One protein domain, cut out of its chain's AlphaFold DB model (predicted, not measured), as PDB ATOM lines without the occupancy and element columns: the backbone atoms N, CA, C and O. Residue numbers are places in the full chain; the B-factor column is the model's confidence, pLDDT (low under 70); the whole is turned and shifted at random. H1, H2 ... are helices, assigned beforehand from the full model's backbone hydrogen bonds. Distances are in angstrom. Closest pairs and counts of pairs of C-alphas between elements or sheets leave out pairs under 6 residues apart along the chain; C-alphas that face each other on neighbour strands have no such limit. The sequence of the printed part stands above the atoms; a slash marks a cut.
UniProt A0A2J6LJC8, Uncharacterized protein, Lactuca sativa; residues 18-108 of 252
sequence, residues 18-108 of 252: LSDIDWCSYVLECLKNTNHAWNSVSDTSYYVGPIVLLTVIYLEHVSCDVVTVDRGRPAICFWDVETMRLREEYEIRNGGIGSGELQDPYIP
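What this domain is: This is residues 18 to 108 of the 252 residues of an uncharacterized protein of Lactuca sativa (UniProt A0A2J6LJC8). H2 stands like a post between two ends of an open frame: H1 crosses near its first end, while H3 and the loops 62 to 80 and 94 to 108 gather round its last end. Residues 18 to 26 stick out. The 91 printed residues hold three named helices, H1, H2 and H3 in chain order, and no named strand; the class is all helix, with 39 residues in named elements, under half. The whole is only just loose, close to compact: radius of gyration of the C-alphas 15.2 A, spans 37 by 36 by 27 A.

Where its parts are: H1, residues 23 to 37, begins at C-alpha (216.159, 199.394, 269.467) and measures 20.7 A. H2, residues 51 to 61, measures 15.1 A. H3, residues 81 to 93, measures 18.4 A and ends at C-alpha (194.156, 197.020, 247.282).

How they stand to each other: H1 and H2 are close but not clearly touching, the closest C-alphas, of Leu 31 and Ile 51, being 7.1 A apart; they run opposite ways at a steep tilt of 43 degrees. H2 and H3 are close but not clearly touching, Leu 59 and Met 84 having the closest C-alphas, 7.9 A, and about perpendicular at 77 degrees. H1 and H3 are apart. In H1, H2 and H3 every O i to N i+4 pair is within hydrogen-bond range.

The domain as a whole: The farthest C-alphas, of Val 41 and Ile 107, are 41.9 A apart. The printed part has no cut; both links are long. Residues 40 to 41, 43 to 46 and 108 have pLDDT under 70.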
ATOM      1  N   LEU A  18     224.722 204.866 270.473       73.81
ATOM      2  CA  LEU A  18     223.358 204.562 270.058       73.81
ATOM      3  C   LEU A  18     223.292 203.282 269.213       73.81
ATOM      4  O   LEU A  18     222.223 202.686 269.112       73.81
ATOM      5  N   SER A  19     224.403 202.846 268.620       75.75
ATOM      6  CA  SER A  19     224.471 201.645 267.779       75.75
ATOM      7  C   SER A  19     224.382 200.353 268.592       75.75
ATOM      8  O   SER A  19     223.877 199.352 268.088       75.75
ATOM      9  N   ASP A  20     224.822 200.388 269.853       79.62
ATOM     10  CA  ASP A  20     224.850 199.228 270.755       79.62
ATOM     11  C   ASP A  20     223.495 198.959 271.433       79.62
ATOM     12  O   ASP A  20     223.312 197.956 272.130       79.62
ATOM     13  N   ILE A  21     222.519 199.850 271.244       80.25
ATOM     14  CA  ILE A  21     221.183 199.717 271.820       80.25
ATOM     15  C   ILE A  21     220.339 198.792 270.941       80.25
ATOM     16  O   ILE A  21     220.155 199.029 269.747       80.25
ATOM     17  N   ASP A  22     219.741 197.764 271.547       81.56
ATOM     18  CA  ASP A  22     218.724 196.939 270.888       81.56
ATOM     19  C   ASP A  22     217.393 197.701 270.775       81.56
ATOM     20  O   ASP A  22     216.444 197.518 271.547       81.56
ATOM     21  N   TRP A  23     217.335 198.588 269.782       81.31
ATOM     22  CA  TRP A  23     216.159 199.394 269.467       81.31
ATOM     23  C   TRP A  23     214.939 198.539 269.140       81.31
ATOM     24  O   TRP A  23     213.818 198.927 269.467       81.31
ATOM     25  N   CYS A  24     215.140 197.377 268.516       81.62
ATOM     26  CA  CYS A  24     214.046 196.499 268.119       81.62
ATOM     27  C   CYS A  24     213.341 195.929 269.350       81.62
ATOM     28  O   CYS A  24     212.120 196.061 269.476       81.62
ATOM     29  N   SER A  25     214.100 195.352 270.286       82.12
ATOM     30  CA  SER A  25     213.538 194.833 271.535       82.12
ATOM     31  C   SER A  25     212.905 195.940 272.372       82.12
ATOM     32  O   SER A  25     211.797 195.753 272.877       82.12
ATOM     33  N   TYR A  26     213.546 197.111 272.450       81.06
ATOM     34  CA  TYR A  26     212.998 198.266 273.161       81.06
ATOM     35  C   TYR A  26     211.646 198.715 272.588       81.06
ATOM     36  O   TYR A  26     210.658 198.818 273.318       81.06
ATOM     37  N   VAL A  27     211.562 198.924 271.270       81.25
ATOM     38  CA  VAL A  27     210.317 199.333 270.604       81.25
ATOM     39  C   VAL A  27     209.228 198.275 270.782       81.25
ATOM     40  O   VAL A  27     208.079 198.626 271.060       81.25
ATOM     41  N   LEU A  28     209.566 196.985 270.684       81.44
ATOM     42  CA  LEU A  28     208.623 195.888 270.922       81.44
ATOM     43  C   LEU A  28     208.090 195.877 272.360       81.44
ATOM     44  O   LEU A  28     206.898 195.645 272.574       81.44
ATOM     45  N   GLU A  29     208.942 196.129 273.350       81.38
ATOM     46  CA  GLU A  29     208.525 196.232 274.747       81.38
ATOM     47  C   GLU A  29     207.613 197.447 274.967       81.38
ATOM     48  O   GLU A  29     206.541 197.323 275.569       81.38
ATOM     49  N   CYS A  30     207.959 198.598 274.382       79.50
ATOM     50  CA  CYS A  30     207.106 199.782 274.381       79.50
ATOM     51  C   CYS A  30     205.739 199.506 273.734       79.50
ATOM     52  O   CYS A  30     204.717 199.903 274.296       79.50
ATOM     53  N   LEU A  31     205.686 198.797 272.600       78.56
ATOM     54  CA  LEU A  31     204.430 198.403 271.949       78.56
ATOM     55  C   LEU A  31     203.562 197.546 272.874       78.56
ATOM     56  O   LEU A  31     202.374 197.830 273.028       78.56
ATOM     57  N   LYS A  32     204.145 196.529 273.522       80.12
ATOM     58  CA  LYS A  32     203.418 195.649 274.454       80.12
ATOM     59  C   LYS A  32     202.846 196.432 275.635       80.12
ATOM     60  O   LYS A  32     201.657 196.313 275.929       80.12
ATOM     61  N   ASN A  33     203.675 197.257 276.271       79.75
ATOM     62  CA  ASN A  33     203.292 198.012 277.462       79.75
ATOM     63  C   ASN A  33     202.210 199.051 277.151       79.75
ATOM     64  O   ASN A  33     201.232 199.173 277.888       79.75
ATOM     65  N   THR A  34     202.352 199.772 276.038       79.00
ATOM     66  CA  THR A  34     201.378 200.797 275.640       79.00
ATOM     67  C   THR A  34     200.077 200.212 275.109       79.00
ATOM     68  O   THR A  34     199.030 200.792 275.363       79.00
ATOM     69  N   ASN A  35     200.106 199.049 274.454       78.00
ATOM     70  CA  ASN A  35     198.891 198.333 274.069       78.00
ATOM     71  C   ASN A  35     198.120 197.850 275.309       78.00
ATOM     72  O   ASN A  35     196.933 198.126 275.433       78.00
ATOM     73  N   HIS A  36     198.800 197.241 276.288       74.81
ATOM     74  CA  HIS A  36     198.158 196.827 277.542       74.81
ATOM     75  C   HIS A  36     197.576 198.014 278.333       74.81
ATOM     76  O   HIS A  36     196.557 197.880 279.009       74.81
ATOM     77  N   ALA A  37     198.235 199.173 278.293       73.62
ATOM     78  CA  ALA A  37     197.767 200.380 278.969       73.62
ATOM     79  C   ALA A  37     196.653 201.121 278.205       73.62
ATOM     80  O   ALA A  37     195.976 201.969 278.790       73.62
ATOM     81  N   TRP A  38     196.473 200.839 276.913       77.06
ATOM     82  CA  TRP A  38     195.497 201.522 276.075       77.06
ATOM     83  C   TRP A  38     194.102 200.912 276.233       77.06
ATOM     84  O   TRP A  38     193.917 199.700 276.160       77.06
ATOM     85  N   ASN A  39     193.100 201.770 276.431       77.00
ATOM     86  CA  ASN A  39     191.705 201.359 276.530       77.00
ATOM     87  C   ASN A  39     190.947 201.785 275.271       77.00
ATOM     88  O   ASN A  39     190.431 202.899 275.200       77.00
ATOM     89  N   SER A  40     190.830 200.871 274.309       65.75
ATOM     90  CA  SER A  40     190.151 201.114 273.030       65.75
ATOM     91  C   SER A  40     188.652 201.424 273.150       65.75
ATOM     92  O   SER A  40     188.056 201.906 272.194       65.75
ATOM     93  N   VAL A  41     188.038 201.165 274.309       69.38
ATOM     94  CA  VAL A  41     186.606 201.402 274.562       69.38
ATOM     95  C   VAL A  41     186.343 202.835 275.039       69.38
ATOM     96  O   VAL A  41     185.200 203.287 275.059       69.38
ATOM     97  N   SER A  42     187.381 203.563 275.452       71.00
ATOM     98  CA  SER A  42     187.245 204.912 275.995       71.00
ATOM     99  C   SER A  42     187.569 205.964 274.940       71.00
ATOM    100  O   SER A  42     188.728 206.113 274.565       71.00
ATOM    101  N   ASP A  43     186.585 206.789 274.572       65.12
ATOM    102  CA  ASP A  43     186.750 207.913 273.627       65.12
ATOM    103  C   ASP A  43     187.773 208.973 274.088       65.12
ATOM    104  O   ASP A  43     188.182 209.848 273.329       65.12
ATOM    105  N   THR A  44     188.190 208.915 275.354       65.75
ATOM    106  CA  THR A  44     189.204 209.799 275.950       65.75
ATOM    107  C   THR A  44     190.602 209.177 276.009       65.75
ATOM    108  O   THR A  44     191.554 209.859 276.398       65.75
ATOM    109  N   SER A  45     190.745 207.893 275.660       67.75
ATOM    110  CA  SER A  45     192.012 207.159 275.697       67.75
ATOM    111  C   SER A  45     192.641 207.124 274.306       67.75
ATOM    112  O   SER A  45     192.333 206.276 273.470       67.75
ATOM    113  N   TYR A  46     193.555 208.059 274.060       69.38
ATOM    114  CA  TYR A  46     194.373 208.065 272.849       69.38
ATOM    115  C   TYR A  46     195.532 207.079 272.991       69.38
ATOM    116  O   TYR A  46     196.116 206.946 274.069       69.38
ATOM    117  N   TYR A  47     195.887 206.408 271.898       72.12
ATOM    118  CA  TYR A  47     197.084 205.577 271.864       72.12
ATOM    119  C   TYR A  47     198.330 206.475 271.826       72.12
ATOM    120  O   TYR A  47     198.462 207.319 270.945       72.12
ATOM    121  N   VAL A  48     199.250 206.292 272.779       70.19
ATOM    122  CA  VAL A  48     200.479 207.110 272.927       70.19
ATOM    123  C   VAL A  48     201.747 206.250 272.791       70.19
ATOM    124  O   VAL A  48     202.810 206.585 273.301       70.19
ATOM    125  N   GLY A  49     201.629 205.086 272.153       74.62
ATOM    126  CA  GLY A  49     202.749 204.170 271.953       74.62
ATOM    127  C   GLY A  49     203.574 204.453 270.699       74.62
ATOM    128  O   GLY A  49     203.239 205.326 269.894       74.62
ATOM    129  N   PRO A  50     204.647 203.674 270.490       78.25
ATOM    130  CA  PRO A  50     205.605 203.905 269.413       78.25
ATOM    131  C   PRO A  50     205.028 203.624 268.021       78.25
ATOM    132  O   PRO A  50     205.688 203.934 267.035       78.25
ATOM    133  N   ILE A  51     203.802 203.089 267.906       79.12
ATOM    134  CA  ILE A  51     203.172 202.859 266.599       79.12
ATOM    135  C   ILE A  51     203.066 204.144 265.781       79.12
ATOM    136  O   ILE A  51     203.309 204.109 264.587       79.12
ATOM    137  N   VAL A  52     202.804 205.288 266.423       79.19
ATOM    138  CA  VAL A  52     202.702 206.576 265.725       79.19
ATOM    139  C   VAL A  52     204.047 206.943 265.101       79.19
ATOM    140  O   VAL A  52     204.104 207.351 263.945       79.19
ATOM    141  N   LEU A  53     205.138 206.740 265.844       81.75
ATOM    142  CA  LEU A  53     206.493 206.958 265.347       81.75
ATOM    143  C   LEU A  53     206.814 206.007 264.187       81.75
ATOM    144  O   LEU A  53     207.317 206.452 263.162       81.75
ATOM    145  N   LEU A  54     206.492 204.718 264.330       84.38
ATOM    146  CA  LEU A  54     206.712 203.712 263.289       84.38
ATOM    147  C   LEU A  54     205.928 204.029 262.012       84.38
ATOM    148  O   LEU A  54     206.489 203.921 260.926       84.38
ATOM    149  N   THR A  55     204.676 204.475 262.132       85.56
ATOM    150  CA  THR A  55     203.864 204.915 260.992       85.56
ATOM    151  C   THR A  55     204.521 206.093 260.280       85.56
ATOM    152  O   THR A  55     204.684 206.048 259.067       85.56
ATOM    153  N   VAL A  56     204.961 207.125 261.008       85.12
ATOM    154  CA  VAL A  56     205.626 208.288 260.392       85.12
ATOM    155  C   VAL A  56     206.948 207.887 259.725       85.12
ATOM    156  O   VAL A  56     207.230 208.344 258.620       85.12
ATOM    157  N   ILE A  57     207.739 207.004 260.348       85.25
ATOM    158  CA  ILE A  57     208.976 206.476 259.750       85.25
ATOM    159  C   ILE A  57     208.663 205.699 258.468       85.25
ATOM    160  O   ILE A  57     209.333 205.916 257.462       85.25
ATOM    161  N   TYR A  58     207.654 204.828 258.488       87.31
ATOM    162  CA  TYR A  58     207.230 204.062 257.317       87.31
ATOM    163  C   TYR A  58     206.816 204.980 256.165       87.31
ATOM    164  O   TYR A  58     207.322 204.843 255.053       87.31
ATOM    165  N   LEU A  59     205.952 205.956 256.448       86.50
ATOM    166  CA  LEU A  59     205.463 206.900 255.449       86.50
ATOM    167  C   LEU A  59     206.607 207.686 254.800       86.50
ATOM    168  O   LEU A  59     206.650 207.823 253.580       86.50
ATOM    169  N   GLU A  60     207.564 208.133 255.612       85.44
ATOM    170  CA  GLU A  60     208.717 208.920 255.179       85.44
ATOM    171  C   GLU A  60     209.735 208.130 254.340       85.44
ATOM    172  O   GLU A  60     210.391 208.707 253.473       85.44
ATOM    173  N   HIS A  61     209.912 206.835 254.616       84.06
ATOM    174  CA  HIS A  61     210.999 206.042 254.029       84.06
ATOM    175  C   HIS A  61     210.538 205.040 252.980       84.06
ATOM    176  O   HIS A  61     211.385 204.497 252.285       84.06
ATOM    177  N   VAL A  62     209.240 204.782 252.836       86.38
ATOM    178  CA  VAL A  62     208.718 203.845 251.835       86.38
ATOM    179  C   VAL A  62     207.970 204.635 250.769       86.38
ATOM    180  O   VAL A  62     207.112 205.457 251.092       86.38
ATOM    181  N   SER A  63     208.308 204.417 249.504       84.88
ATOM    182  CA  SER A  63     207.650 205.042 248.353       84.88
ATOM    183  C   SER A  63     206.237 204.490 248.135       84.88
ATOM    184  O   SER A  63     205.915 203.377 248.552       84.88
ATOM    185  N   CYS A  64     205.377 205.289 247.505       84.44
ATOM    186  CA  CYS A  64     204.041 204.883 247.083       84.44
ATOM    187  C   CYS A  64     203.702 205.577 245.761       84.44
ATOM    188  O   CYS A  64     203.784 206.799 245.674       84.44
ATOM    189  N   ASP A  65     203.279 204.810 244.756       79.62
ATOM    190  CA  ASP A  65     203.031 205.327 243.398       79.62
ATOM    191  C   ASP A  65     201.886 206.347 243.319       79.62
ATOM    192  O   ASP A  65     201.809 207.133 242.377       79.62
ATOM    193  N   VAL A  66     200.963 206.312 244.284       80.00
ATOM    194  CA  VAL A  66     199.744 207.138 244.278       80.00
ATOM    195  C   VAL A  66     199.866 208.389 245.134       80.00
ATOM    196  O   VAL A  66     199.121 209.345 244.921       80.00
ATOM    197  N   VAL A  67     200.791 208.406 246.093       81.56
ATOM    198  CA  VAL A  67     200.915 209.503 247.053       81.56
ATOM    199  C   VAL A  67     202.317 210.081 246.986       81.56
ATOM    200  O   VAL A  67     203.270 209.491 247.491       81.56
ATOM    201  N   THR A  68     202.413 211.270 246.399       78.88
ATOM    202  CA  THR A  68     203.633 212.076 246.367       78.88
ATOM    203  C   THR A  68     203.490 213.208 247.375       78.88
ATOM    204  O   THR A  68     202.639 214.081 247.212       78.88
ATOM    205  N   VAL A  69     204.302 213.174 248.429       78.38
ATOM    206  CA  VAL A  69     204.348 214.203 249.475       78.38
ATOM    207  C   VAL A  69     205.711 214.876 249.419       78.38
ATOM    208  O   VAL A  69     206.735 214.191 249.375       78.38
ATOM    209  N   ASP A  70     205.722 216.208 249.442       80.44
ATOM    210  CA  ASP A  70     206.957 216.977 249.570       80.44
ATOM    211  C   ASP A  70     207.607 216.645 250.914       80.44
ATOM    212  O   ASP A  70     207.051 216.896 251.986       80.44
ATOM    213  N   ARG A  71     208.785 216.021 250.866       80.62
ATOM    214  CA  ARG A  71     209.484 215.587 252.077       80.62
ATOM    215  C   ARG A  71     210.050 216.797 252.803       80.62
ATOM    216  O   ARG A  71     210.629 217.691 252.193       80.62
ATOM    217  N   GLY A  72     209.944 216.783 254.126       77.69
ATOM    218  CA  GLY A  72     210.485 217.836 254.970       77.69
ATOM    219  C   GLY A  72     210.775 217.366 256.390       77.69
ATOM    220  O   GLY A  72     210.649 216.183 256.737       77.69
ATOM    221  N   ARG A  73     211.221 218.297 257.237       78.06
ATOM    222  CA  ARG A  73     211.511 218.032 258.651       78.06
ATOM    223  C   ARG A  73     210.768 219.027 259.552       78.06
ATOM    224  O   ARG A  73     210.852 220.225 259.301       78.06
ATOM    225  N   PRO A  74     210.086 218.553 260.611       75.06
ATOM    226  CA  PRO A  74     209.896 217.146 260.980       75.06
ATOM    227  C   PRO A  74     208.863 216.456 260.068       75.06
ATOM    228  O   PRO A  74     207.871 217.069 259.691       75.06
ATOM    229  N   ALA A  75     209.077 215.173 259.741       74.56
ATOM    230  CA  ALA A  75     208.269 214.442 258.751       74.56
ATOM    231  C   ALA A  75     206.757 214.511 259.035       74.56
ATOM    232  O   ALA A  75     205.968 214.748 258.133       74.56
ATOM    233  N   ILE A  76     206.351 214.413 260.305       78.12
ATOM    234  CA  ILE A  76     204.942 214.475 260.726       78.12
ATOM    235  C   ILE A  76     204.194 215.742 260.270       78.12
ATOM    236  O   ILE A  76     202.976 215.714 260.163       78.12
ATOM    237  N   CYS A  77     204.894 216.847 259.993       78.38
ATOM    238  CA  CYS A  77     204.272 218.093 259.536       78.38
ATOM    239  C   CYS A  77     203.865 218.078 258.058       78.38
ATOM    240  O   CYS A  77     203.125 218.962 257.640       78.38
ATOM    241  N   PHE A  78     204.351 217.109 257.287       81.44
ATOM    242  CA  PHE A  78     204.129 217.024 255.844       81.44
ATOM    243  C   PHE A  78     203.105 215.950 255.471       81.44
ATOM    244  O   PHE A  78     202.699 215.867 254.320       81.44
ATOM    245  N   TRP A  79     202.647 215.162 256.445       80.62
ATOM    246  CA  TRP A  79     201.633 214.137 256.238       80.62
ATOM    247  C   TRP A  79     200.320 214.533 256.903       80.62
ATOM    248  O   TRP A  79     200.250 214.696 258.123       80.62
ATOM    249  N   ASP A  80     199.265 214.638 256.104       81.81
ATOM    250  CA  ASP A  80     197.903 214.822 256.582       81.81
ATOM    251  C   ASP A  80     197.131 213.490 256.608       81.81
ATOM    252  O   ASP A  80     197.523 212.478 256.026       81.81
ATOM    253  N   VAL A  81     196.007 213.473 257.323       78.50
ATOM    254  CA  VAL A  81     195.213 212.251 257.521       78.50
ATOM    255  C   VAL A  81     194.620 211.729 256.208       78.50
ATOM    256  O   VAL A  81     194.441 210.521 256.063       78.50
ATOM    257  N   GLU A  82     194.296 212.607 255.261       83.44
ATOM    258  CA  GLU A  82     193.684 212.221 253.992       83.44
ATOM    259  C   GLU A  82     194.714 211.550 253.078       83.44
ATOM    260  O   GLU A  82     194.444 210.464 252.562       83.44
ATOM    261  N   THR A  83     195.924 212.107 252.972       82.88
ATOM    262  CA  THR A  83     197.028 211.485 252.220       82.88
ATOM    263  C   THR A  83     197.476 210.158 252.831       82.88
ATOM    264  O   THR A  83     197.705 209.194 252.095       82.88
ATOM    265  N   MET A  84     197.522 210.052 254.165       85.38
ATOM    266  CA  MET A  84     197.803 208.781 254.846       85.38
ATOM    267  C   MET A  84     196.739 207.710 254.546       85.38
ATOM    268  O   MET A  84     197.093 206.576 254.225       85.38
ATOM    269  N   ARG A  85     195.446 208.062 254.612       85.06
ATOM    270  CA  ARG A  85     194.340 207.129 254.315       85.06
ATOM    271  C   ARG A  85     194.319 206.700 252.855       85.06
ATOM    272  O   ARG A  85     194.126 205.524 252.567       85.06
ATOM    273  N   LEU A  86     194.554 207.637 251.939       85.75
ATOM    274  CA  LEU A  86     194.627 207.341 250.511       85.75
ATOM    275  C   LEU A  86     195.717 206.301 250.223       85.75
ATOM    276  O   LEU A  86     195.496 205.356 249.463       85.75
ATOM    277  N   ARG A  87     196.881 206.453 250.865       88.25
ATOM    278  CA  ARG A  87     197.976 205.488 250.770       88.25
ATOM    279  C   ARG A  87     197.598 204.126 251.347       88.25
ATOM    280  O   ARG A  87     197.823 203.122 250.678       88.25
ATOM    281  N   GLU A  88     197.025 204.088 252.547       86.88
ATOM    282  CA  GLU A  88     196.578 202.846 253.195       86.88
ATOM    283  C   GLU A  88     195.613 202.061 252.292       86.88
ATOM    284  O   GLU A  88     195.841 200.885 252.006       86.88
ATOM    285  N   GLU A  89     194.575 202.720 251.769       85.75
ATOM    286  CA  GLU A  89     193.602 202.082 250.878       85.75
ATOM    287  C   GLU A  89     194.241 201.556 249.587       85.75
ATOM    288  O   GLU A  89     193.871 200.481 249.102       85.75
ATOM    289  N   TYR A  90     195.190 202.303 249.018       84.88
ATOM    290  CA  TYR A  90     195.922 201.881 247.827       84.88
ATOM    291  C   TYR A  90     196.784 200.645 248.105       84.88
ATOM    292  O   TYR A  90     196.724 199.676 247.348       84.88
ATOM    293  N   GLU A  91     197.557 200.645 249.188       84.81
ATOM    294  CA  GLU A  91     198.439 199.529 249.538       84.81
ATOM    295  C   GLU A  91     197.631 198.260 249.843       84.81
ATOM    296  O   GLU A  91     197.943 197.196 249.307       84.81
ATOM    297  N   ILE A  92     196.524 198.368 250.590       85.06
ATOM    298  CA  ILE A  92     195.612 197.241 250.851       85.06
ATOM    299  C   ILE A  92     195.079 196.645 249.540       85.06
ATOM    300  O   ILE A  92     195.078 195.424 249.365       85.06
ATOM    301  N   ARG A  93     194.662 197.487 248.585       83.81
ATOM    302  CA  ARG A  93     194.156 197.020 247.282       83.81
ATOM    303  C   ARG A  93     195.232 196.363 246.416       83.81
ATOM    304  O   ARG A  93     194.891 195.507 245.604       83.81
ATOM    305  N   ASN A  94     196.499 196.730 246.598       81.69
ATOM    306  CA  ASN A  94     197.620 196.272 245.773       81.69
ATOM    307  C   ASN A  94     198.491 195.193 246.430       81.69
ATOM    308  O   ASN A  94     199.636 194.999 246.032       81.69
ATOM    309  N   GLY A  95     197.940 194.444 247.385       77.75
ATOM    310  CA  GLY A  95     198.615 193.282 247.973       77.75
ATOM    311  C   GLY A  95     199.138 193.489 249.392       77.75
ATOM    312  O   GLY A  95     199.765 192.583 249.934       77.75
ATOM    313  N   GLY A  96     198.827 194.628 250.010       77.50
ATOM    314  CA  GLY A  96     199.121 194.928 251.405       77.50
ATOM    315  C   GLY A  96     200.198 195.996 251.598       77.50
ATOM    316  O   GLY A  96     200.917 196.395 250.677       77.50
ATOM    317  N   ILE A  97     200.293 196.449 252.846       77.88
ATOM    318  CA  ILE A  97     201.251 197.453 253.319       77.88
ATOM    319  C   ILE A  97     202.678 196.895 253.224       77.88
ATOM    320  O   ILE A  97     202.914 195.721 253.517       77.88
ATOM    321  N   GLY A  98     203.639 197.741 252.852       76.06
ATOM    322  CA  GLY A  98     205.067 197.398 252.823       76.06
ATOM    323  C   GLY A  98     205.602 196.916 251.479       76.06
ATOM    324  O   GLY A  98     206.727 196.427 251.423       76.06
ATOM    325  N   SER A  99     204.828 197.063 250.402       76.81
ATOM    326  CA  SER A  99     205.237 196.650 249.049       76.81
ATOM    327  C   SER A  99     206.065 197.706 248.298       76.81
ATOM    328  O   SER A  99     206.553 197.428 247.206       76.81
ATOM    329  N   GLY A 100     206.200 198.914 248.854       78.94
ATOM    330  CA  GLY A 100     206.958 200.011 248.250       78.94
ATOM    331  C   GLY A 100     208.470 199.893 248.450       78.94
ATOM    332  O   GLY A 100     208.951 199.224 249.366       78.94
ATOM    333  N   GLU A 101     209.232 200.585 247.607       84.94
ATOM    334  CA  GLU A 101     210.693 200.634 247.703       84.94
ATOM    335  C   GLU A 101     211.148 201.656 248.748       84.94
ATOM    336  O   GLU A 101     210.481 202.676 248.968       84.94
ATOM    337  N   LEU A 102     212.296 201.398 249.381       86.88
ATOM    338  CA  LEU A 102     212.918 202.362 250.283       86.88
ATOM    339  C   LEU A 102     213.333 203.607 249.498       86.88
ATOM    340  O   LEU A 102     214.063 203.518 248.516       86.88
ATOM    341  N   GLN A 103     212.872 204.763 249.955       82.75
ATOM    342  CA  GLN A 103     213.263 206.049 249.404       82.75
ATOM    343  C   GLN A 103     214.693 206.389 249.812       82.75
ATOM    344  O   GLN A 103     215.136 206.060 250.918       82.75
ATOM    345  N   ASP A 104     215.377 207.133 248.946       80.75
ATOM    346  CA  ASP A 104     216.689 207.682 249.257       80.75
ATOM    347  C   ASP A 104     216.653 208.505 250.557       80.75
ATOM    348  O   ASP A 104     215.609 209.078 250.913       80.75
ATOM    349  N   PRO A 105     217.775 208.585 251.293       77.88
ATOM    350  CA  PRO A 105     217.870 209.443 252.463       77.88
ATOM    351  C   PRO A 105     217.401 210.856 252.126       77.88
ATOM    352  O   PRO A 105     217.784 211.417 251.101       77.88
ATOM    353  N   TYR A 106     216.576 211.439 252.997       72.81
ATOM    354  CA  TYR A 106     216.207 212.842 252.856       72.81
ATOM    355  C   TYR A 106     217.473 213.686 252.980       72.81
ATOM    356  O   TYR A 106     218.022 213.840 254.074       72.81
ATOM    357  N   ILE A 107     217.930 214.219 251.856       72.88
ATOM    358  CA  ILE A 107     218.898 215.300 251.820       72.88
ATOM    359  C   ILE A 107     218.037 216.560 251.873       72.88
ATOM    360  O   ILE A 107     217.251 216.763 250.944       72.88
ATOM    361  N   PRO A 108     218.103 217.366 252.951       66.31
ATOM    362  CA  PRO A 108     217.495 218.686 252.922       66.31
ATOM    363  C   PRO A 108     217.953 219.353 251.633       66.31
ATOM    364  O   PRO A 108     219.158 219.359 251.372       66.31
TER     365      PRO A 108